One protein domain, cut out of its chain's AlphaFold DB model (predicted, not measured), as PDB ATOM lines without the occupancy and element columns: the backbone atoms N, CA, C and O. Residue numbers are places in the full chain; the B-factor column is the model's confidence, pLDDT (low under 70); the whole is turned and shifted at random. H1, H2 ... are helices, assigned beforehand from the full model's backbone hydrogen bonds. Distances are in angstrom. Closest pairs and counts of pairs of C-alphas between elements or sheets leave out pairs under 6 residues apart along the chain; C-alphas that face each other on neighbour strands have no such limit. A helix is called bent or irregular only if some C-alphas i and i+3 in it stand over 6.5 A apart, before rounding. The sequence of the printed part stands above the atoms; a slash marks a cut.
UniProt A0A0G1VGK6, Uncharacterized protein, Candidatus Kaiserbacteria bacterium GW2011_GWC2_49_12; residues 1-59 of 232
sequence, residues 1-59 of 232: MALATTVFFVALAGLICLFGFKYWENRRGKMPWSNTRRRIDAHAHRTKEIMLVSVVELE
ATOM      1  N   MET A   1     213.198 165.295 192.611       60.38
ATOM      2  CA  MET A   1     213.008 166.392 191.631       60.38
ATOM      3  C   MET A   1     213.810 166.186 190.343       60.38
ATOM      4  O   MET A   1     213.187 166.129 189.293       60.38
ATOM      5  N   ALA A   2     215.133 165.971 190.391       74.88
ATOM      6  CA  ALA A   2     215.982 165.857 189.188       74.88
ATOM      7  C   ALA A   2     215.605 164.725 188.196       74.88
ATOM      8  O   ALA A   2     215.607 164.946 186.987       74.88
ATOM      9  N   LEU A   3     215.228 163.532 188.678       80.94
ATOM     10  CA  LEU A   3     214.788 162.432 187.800       80.94
ATOM     11  C   LEU A   3     213.464 162.729 187.083       80.94
ATOM     12  O   LEU A   3     213.303 162.401 185.914       80.94
ATOM     13  N   ALA A   4     212.517 163.377 187.762       82.75
ATOM     14  CA  ALA A   4     211.238 163.727 187.149       82.75
ATOM     15  C   ALA A   4     211.435 164.745 186.018       82.75
ATOM     16  O   ALA A   4     210.848 164.606 184.947       82.75
ATOM     17  N   THR A   5     212.324 165.725 186.217       85.69
ATOM     18  CA  THR A   5     212.648 166.713 185.185       85.69
ATOM     19  C   THR A   5     213.348 166.088 183.982       85.69
ATOM     20  O   THR A   5     212.991 166.409 182.853       85.69
ATOM     21  N   THR A   6     214.293 165.158 184.171       88.44
ATOM     22  CA  THR A   6     214.968 164.510 183.032       88.44
ATOM     23  C   THR A   6     214.005 163.649 182.225       88.44
ATOM     24  O   THR A   6     213.982 163.761 181.001       88.44
ATOM     25  N   VAL A   7     213.161 162.851 182.885       90.50
ATOM     26  CA  VAL A   7     212.133 162.042 182.212       90.50
ATOM     27  C   VAL A   7     211.149 162.933 181.455       90.50
ATOM     28  O   VAL A   7     210.818 162.636 180.310       90.50
ATOM     29  N   PHE A   8     210.745 164.061 182.045       84.88
ATOM     30  CA  PHE A   8     209.882 165.037 181.385       84.88
ATOM     31  C   PHE A   8     210.519 165.609 180.113       84.88
ATOM     32  O   PHE A   8     209.881 165.610 179.063       84.88
ATOM     33  N   PHE A   9     211.783 166.039 180.163       87.81
ATOM     34  CA  PHE A   9     212.465 166.575 178.980       87.81
ATOM     35  C   PHE A   9     212.730 165.515 177.913       87.81
ATOM     36  O   PHE A   9     212.631 165.819 176.727       87.81
ATOM     37  N   VAL A  10     213.015 164.272 178.304       91.88
ATOM     38  CA  VAL A  10     213.144 163.155 177.359       91.88
ATOM     39  C   VAL A  10     211.806 162.878 176.671       91.88
ATOM     40  O   VAL A  10     211.765 162.749 175.449       91.88
ATOM     41  N   ALA A  11     210.704 162.853 177.425       90.94
ATOM     42  CA  ALA A  11     209.366 162.693 176.865       90.94
ATOM     43  C   ALA A  11     208.993 163.862 175.941       90.94
ATOM     44  O   ALA A  11     208.502 163.643 174.834       90.94
ATOM     45  N   LEU A  12     209.290 165.098 176.352       89.88
ATOM     46  CA  LEU A  12     209.044 166.304 175.564       89.88
ATOM     47  C   LEU A  12     209.863 166.309 174.267       89.88
ATOM     48  O   LEU A  12     209.319 166.581 173.200       89.88
ATOM     49  N   ALA A  13     211.148 165.956 174.332       90.94
ATOM     50  CA  ALA A  13     212.006 165.825 173.158       90.94
ATOM     51  C   ALA A  13     211.507 164.720 172.218       90.94
ATOM     52  O   ALA A  13     211.466 164.923 171.006       90.94
ATOM     53  N   GLY A  14     211.067 163.583 172.765       93.62
ATOM     54  CA  GLY A  14     210.439 162.511 171.996       93.62
ATOM     55  C   GLY A  14     209.178 162.984 171.274       93.62
ATOM     56  O   GLY A  14     209.006 162.708 170.086       93.62
ATOM     57  N   LEU A  15     208.342 163.769 171.952       92.69
ATOM     58  CA  LEU A  15     207.126 164.336 171.381       92.69
ATOM     59  C   LEU A  15     207.447 165.331 170.257       92.69
ATOM     60  O   LEU A  15     206.920 165.201 169.154       92.69
ATOM     61  N   ILE A  16     208.366 166.273 170.493       91.94
ATOM     62  CA  ILE A  16     208.822 167.238 169.481       91.94
ATOM     63  C   ILE A  16     209.425 166.510 168.278       91.94
ATOM     64  O   ILE A  16     209.147 166.875 167.139       91.94
ATOM     65  N   CYS A  17     210.211 165.457 168.505       90.31
ATOM     66  CA  CYS A  17     210.799 164.662 167.435       90.31
ATOM     67  C   CYS A  17     209.723 163.930 166.620       90.31
ATOM     68  O   CYS A  17     209.790 163.922 165.392       90.31
ATOM     69  N   LEU A  18     208.704 163.367 167.276       90.31
ATOM     70  CA  LEU A  18     207.586 162.696 166.614       90.31
ATOM     71  C   LEU A  18     206.766 163.679 165.770       90.31
ATOM     72  O   LEU A  18     206.495 163.410 164.600       90.31
ATOM     73  N   PHE A  19     206.423 164.840 166.331       89.06
ATOM     74  CA  PHE A  19     205.707 165.890 165.608       89.06
ATOM     75  C   PHE A  19     206.551 166.500 164.494       89.06
ATOM     76  O   PHE A  19     206.026 166.742 163.414       89.06
ATOM     77  N   GLY A  20     207.848 166.707 164.709       87.88
ATOM     78  CA  GLY A  20     208.772 167.207 163.697       87.88
ATOM     79  C   GLY A  20     208.911 166.232 162.533       87.88
ATOM     80  O   GLY A  20     208.802 166.634 161.377       87.88
ATOM     81  N   PHE A  21     209.056 164.938 162.825       84.94
ATOM     82  CA  PHE A  21     209.079 163.887 161.812       84.94
ATOM     83  C   PHE A  21     207.755 163.817 161.043       84.94
ATOM     84  O   PHE A  21     207.746 163.765 159.812       84.94
ATOM     85  N   LYS A  22     206.624 163.900 161.755       84.00
ATOM     86  CA  LYS A  22     205.285 163.920 161.158       84.00
ATOM     87  C   LYS A  22     205.051 165.163 160.295       84.00
ATOM     88  O   LYS A  22     204.490 165.069 159.208       84.00
ATOM     89  N   TYR A  23     205.503 166.323 160.752       84.50
ATOM     90  CA  TYR A  23     205.407 167.586 160.027       84.50
ATOM     91  C   TYR A  23     206.289 167.579 158.775       84.50
ATOM     92  O   TYR A  23     205.880 168.046 157.714       84.50
ATOM     93  N   TRP A  24     207.480 166.991 158.878       83.88
ATOM     94  CA  TRP A  24     208.387 166.788 157.755       83.88
ATOM     95  C   TRP A  24     207.810 165.834 156.701       83.88
ATOM     96  O   TRP A  24     207.897 166.130 155.508       83.88
ATOM     97  N   GLU A  25     207.160 164.744 157.125       80.56
ATOM     98  CA  GLU A  25     206.394 163.853 156.244       80.56
ATOM     99  C   GLU A  25     205.286 164.629 155.516       80.56
ATOM    100  O   GLU A  25     205.172 164.548 154.291       80.56
ATOM    101  N   ASN A  26     204.527 165.444 156.254       80.06
ATOM    102  CA  ASN A  26     203.417 166.214 155.700       80.06
ATOM    103  C   ASN A  26     203.890 167.276 154.690       80.06
ATOM    104  O   ASN A  26     203.276 167.451 153.642       80.06
ATOM    105  N   ARG A  27     205.029 167.940 154.951       81.75
ATOM    106  CA  ARG A  27     205.633 168.918 154.026       81.75
ATOM    107  C   ARG A  27     206.124 168.303 152.721       81.75
ATOM    108  O   ARG A  27     206.115 168.982 151.700       81.75
ATOM    109  N   ARG A  28     206.594 167.053 152.734       77.12
ATOM    110  CA  ARG A  28     207.098 166.398 151.517       77.12
ATOM    111  C   ARG A  28     205.981 165.860 150.624       77.12
ATOM    112  O   ARG A  28     206.288 165.457 149.505       77.12
ATOM    113  N   GLY A  29     204.725 165.835 151.092       66.56
ATOM    114  CA  GLY A  29     203.528 165.440 150.323       66.56
ATOM    115  C   GLY A  29     203.555 164.013 149.755       66.56
ATOM    116  O   GLY A  29     202.613 163.564 149.110       66.56
ATOM    117  N   LYS A  30     204.644 163.287 149.988       64.06
ATOM    118  CA  LYS A  30     204.911 161.928 149.553       64.06
ATOM    119  C   LYS A  30     205.239 161.172 150.817       64.06
ATOM    120  O   LYS A  30     206.218 161.514 151.472       64.06
ATOM    121  N   MET A  31     204.446 160.155 151.143       60.44
ATOM    122  CA  MET A  31     204.817 159.192 152.174       60.44
ATOM    123  C   MET A  31     206.129 158.538 151.727       60.44
ATOM    124  O   MET A  31     206.100 157.706 150.815       60.44
ATOM    125  N   PRO A  32     207.288 158.890 152.329       63.66
ATOM    126  CA  PRO A  32     208.589 158.364 151.898       63.66
ATOM    127  C   PRO A  32     208.692 156.856 152.165       63.66
ATOM    128  O   PRO A  32     209.634 156.191 151.747       63.66
ATOM    129  N   TRP A  33     207.689 156.326 152.864       63.22
ATOM    130  CA  TRP A  33     207.620 154.992 153.393       63.22
ATOM    131  C   TRP A  33     206.623 154.082 152.673       63.22
ATOM    132  O   TRP A  33     206.399 152.997 153.171       63.22
ATOM    133  N   SER A  34     206.020 154.428 151.529       67.88
ATOM    134  CA  SER A  34     205.040 153.524 150.881       67.88
ATOM    135  C   SER A  34     205.649 152.168 150.480       67.88
ATOM    136  O   SER A  34     205.108 151.109 150.805       67.88
ATOM    137  N   ASN A  35     206.828 152.191 149.853       68.00
ATOM    138  CA  ASN A  35     207.550 150.983 149.454       68.00
ATOM    139  C   ASN A  35     208.087 150.209 150.658       68.00
ATOM    140  O   ASN A  35     208.006 148.982 150.698       68.00
ATOM    141  N   THR A  36     208.600 150.902 151.670       67.69
ATOM    142  CA  THR A  36     209.076 150.246 152.889       67.69
ATOM    143  C   THR A  36     207.919 149.796 153.781       67.69
ATOM    144  O   THR A  36     208.077 148.794 154.450       67.69
ATOM    145  N   ARG A  37     206.735 150.416 153.731       71.56
ATOM    146  CA  ARG A  37     205.512 149.975 154.423       71.56
ATOM    147  C   ARG A  37     204.966 148.704 153.801       71.56
ATOM    148  O   ARG A  37     204.647 147.794 154.540       71.56
ATOM    149  N   ARG A  38     204.989 148.563 152.470       73.56
ATOM    150  CA  ARG A  38     204.721 147.264 151.821       73.56
ATOM    151  C   ARG A  38     205.717 146.184 152.239       73.56
ATOM    152  O   ARG A  38     205.317 145.048 152.467       73.56
ATOM    153  N   ARG A  39     207.006 146.524 152.355       72.69
ATOM    154  CA  ARG A  39     208.030 145.585 152.847       72.69
ATOM    155  C   ARG A  39     207.816 145.234 154.317       72.69
ATOM    156  O   ARG A  39     207.952 144.071 154.663       72.69
ATOM    157  N   ILE A  40     207.448 146.206 155.146       74.31
ATOM    158  CA  ILE A  40     207.160 146.021 156.570       74.31
ATOM    159  C   ILE A  40     205.876 145.221 156.758       74.31
ATOM    160  O   ILE A  40     205.901 144.301 157.552       74.31
ATOM    161  N   ASP A  41     204.806 145.476 156.005       77.69
ATOM    162  CA  ASP A  41     203.557 144.704 156.072       77.69
ATOM    163  C   ASP A  41     203.780 143.257 155.616       77.69
ATOM    164  O   ASP A  41     203.319 142.318 156.265       77.69
ATOM    165  N   ALA A  42     204.558 143.044 154.549       75.75
ATOM    166  CA  ALA A  42     204.957 141.700 154.133       75.75
ATOM    167  C   ALA A  42     205.818 141.009 155.204       75.75
ATOM    168  O   ALA A  42     205.669 139.811 155.449       75.75
ATOM    169  N   HIS A  43     206.699 141.762 155.869       74.56
ATOM    170  CA  HIS A  43     207.483 141.230 156.974       74.56
ATOM    171  C   HIS A  43     206.622 140.970 158.208       74.56
ATOM    172  O   HIS A  43     206.841 139.958 158.851       74.56
ATOM    173  N   ALA A  44     205.619 141.806 158.481       73.44
ATOM    174  CA  ALA A  44     204.684 141.704 159.594       73.44
ATOM    175  C   ALA A  44     203.778 140.478 159.458       73.44
ATOM    176  O   ALA A  44     203.502 139.800 160.440       73.44
ATOM    177  N   HIS A  45     203.358 140.147 158.235       75.31
ATOM    178  CA  HIS A  45     202.649 138.897 157.971       75.31
ATOM    179  C   HIS A  45     203.532 137.675 158.245       75.31
ATOM    180  O   HIS A  45     203.104 136.761 158.946       75.31
ATOM    181  N   ARG A  46     204.786 137.691 157.776       72.12
ATOM    182  CA  ARG A  46     205.742 136.604 158.040       72.12
ATOM    183  C   ARG A  46     206.106 136.499 159.517       72.12
ATOM    184  O   ARG A  46     206.163 135.404 160.058       72.12
ATOM    185  N   THR A  47     206.331 137.623 160.192       70.00
ATOM    186  CA  THR A  47     206.632 137.621 161.621       70.00
ATOM    187  C   THR A  47     205.417 137.233 162.434       70.00
ATOM    188  O   THR A  47     205.617 136.589 163.440       70.00
ATOM    189  N   LYS A  48     204.180 137.515 162.014       74.31
ATOM    190  CA  LYS A  48     202.971 137.012 162.689       74.31
ATOM    191  C   LYS A  48     202.884 135.485 162.649       74.31
ATOM    192  O   LYS A  48     202.547 134.873 163.660       74.31
ATOM    193  N   GLU A  49     203.206 134.879 161.509       73.19
ATOM    194  CA  GLU A  49     203.268 133.420 161.366       73.19
ATOM    195  C   GLU A  49     204.379 132.823 162.237       73.19
ATOM    196  O   GLU A  49     204.136 131.884 162.991       73.19
ATOM    197  N   ILE A  50     205.569 133.430 162.216       69.12
ATOM    198  CA  ILE A  50     206.691 133.029 163.075       69.12
ATOM    199  C   ILE A  50     206.352 133.258 164.552       69.12
ATOM    200  O   ILE A  50     206.695 132.435 165.390       69.12
ATOM    201  N   MET A  51     205.639 134.334 164.880       68.12
ATOM    202  CA  MET A  51     205.299 134.709 166.247       68.12
ATOM    203  C   MET A  51     204.347 133.688 166.854       68.12
ATOM    204  O   MET A  51     204.607 133.246 167.964       68.12
ATOM    205  N   LEU A  52     203.338 133.238 166.096       68.25
ATOM    206  CA  LEU A  52     202.428 132.150 166.477       68.25
ATOM    207  C   LEU A  52     203.158 130.834 166.780       68.25
ATOM    208  O   LEU A  52     202.808 130.165 167.747       68.25
ATOM    209  N   VAL A  53     204.181 130.485 165.995       66.62
ATOM    210  CA  VAL A  53     205.018 129.294 166.239       66.62
ATOM    211  C   VAL A  53     205.958 129.515 167.428       66.62
ATOM    212  O   VAL A  53     206.137 128.632 168.262       66.62
ATOM    213  N   SER A  54     206.504 130.723 167.559       62.50
ATOM    214  CA  SER A  54     207.444 131.089 168.616       62.50
ATOM    215  C   SER A  54     206.787 131.378 169.963       62.50
ATOM    216  O   SER A  54     207.517 131.479 170.935       62.50
ATOM    217  N   VAL A  55     205.453 131.484 170.087       64.12
ATOM    218  CA  VAL A  55     204.781 131.660 171.398       64.12
ATOM    219  C   VAL A  55     205.192 130.547 172.369       64.12
ATOM    220  O   VAL A  55     205.440 130.812 173.540       64.12
ATOM    221  N   VAL A  56     205.355 129.325 171.852       62.81
ATOM    222  CA  VAL A  56     205.798 128.146 172.615       62.81
ATOM    223  C   VAL A  56     207.269 128.259 173.053       62.81
ATOM    224  O   VAL A  56     207.667 127.719 174.082       62.81
ATOM    225  N   GLU A  57     208.093 128.995 172.305       62.16
ATOM    226  CA  GLU A  57     209.494 129.273 172.647       62.16
ATOM    227  C   GLU A  57     209.651 130.558 173.483       62.16
ATOM    228  O   GLU A  57     210.585 130.679 174.276       62.16
ATOM    229  N   LEU A  58     208.707 131.498 173.370       61.00
ATOM    230  CA  LEU A  58     208.698 132.780 174.071       61.00
ATOM    231  C   LEU A  58     208.390 132.640 175.561       61.00
ATOM    232  O   LEU A  58     208.861 133.471 176.338       61.00
ATOM    233  N   GLU A  59     207.690 131.586 175.987       64.19
ATOM    234  CA  GLU A  59     207.548 131.261 177.417       64.19
ATOM    235  C   GLU A  59     208.909 131.054 178.107       64.19
ATOM    236  O   GLU A  59     209.029 131.264 179.313       64.19
TER     237      GLU A  59
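AT A GLANCE: This is residues 1 to 59 of the 232 residues of an uncharacterized protein of Candidatus Kaiserbacteria bacterium GW2011_GWC2_49_12 (UniProt A0A0G1VGK6). The printed part is a wide, open V of two long helices, H1 and then H2, with a tight link at its point and empty space between the arms. H2 has a kink near residue 52. There are 59 residues, with two named helices and no named strand; the class is all helix. The whole is extended, with a radius of gyration of the C-alphas of 18.2 A, and flat, spanning 45 by 39 by 8 A.

IN THESE COORDINATES: Find C-alpha 2 at (215.982, 165.857, 189.188); from there H1, residues 2 to 28, runs 38.7 A to C-alpha 28 at (207.098, 166.398, 151.517). After five residues H2, residues 34 to 58, runs 31.3 A to C-alpha 58 at (208.698, 132.780, 174.071).

HOW THE PARTS SIT: H1 and H2 are apart, with no C-alpha of the one within 8 A of the other. H2 kinks by 51 degrees near residue 52 and is only just irregular: C-alphas 53 and 56 are 6.53 A apart. Every O i to N i+4 pair is within hydrogen-bond range in H1, and 19 of 21 in H2.

THE WHOLE: The C-alphas farthest apart, Met 1 and Glu 49, are 45.8 A apart. The printed part has no cut. Look for pLDDT under 70 at residue 1, residues 29 to 36 and residues 50 to 59.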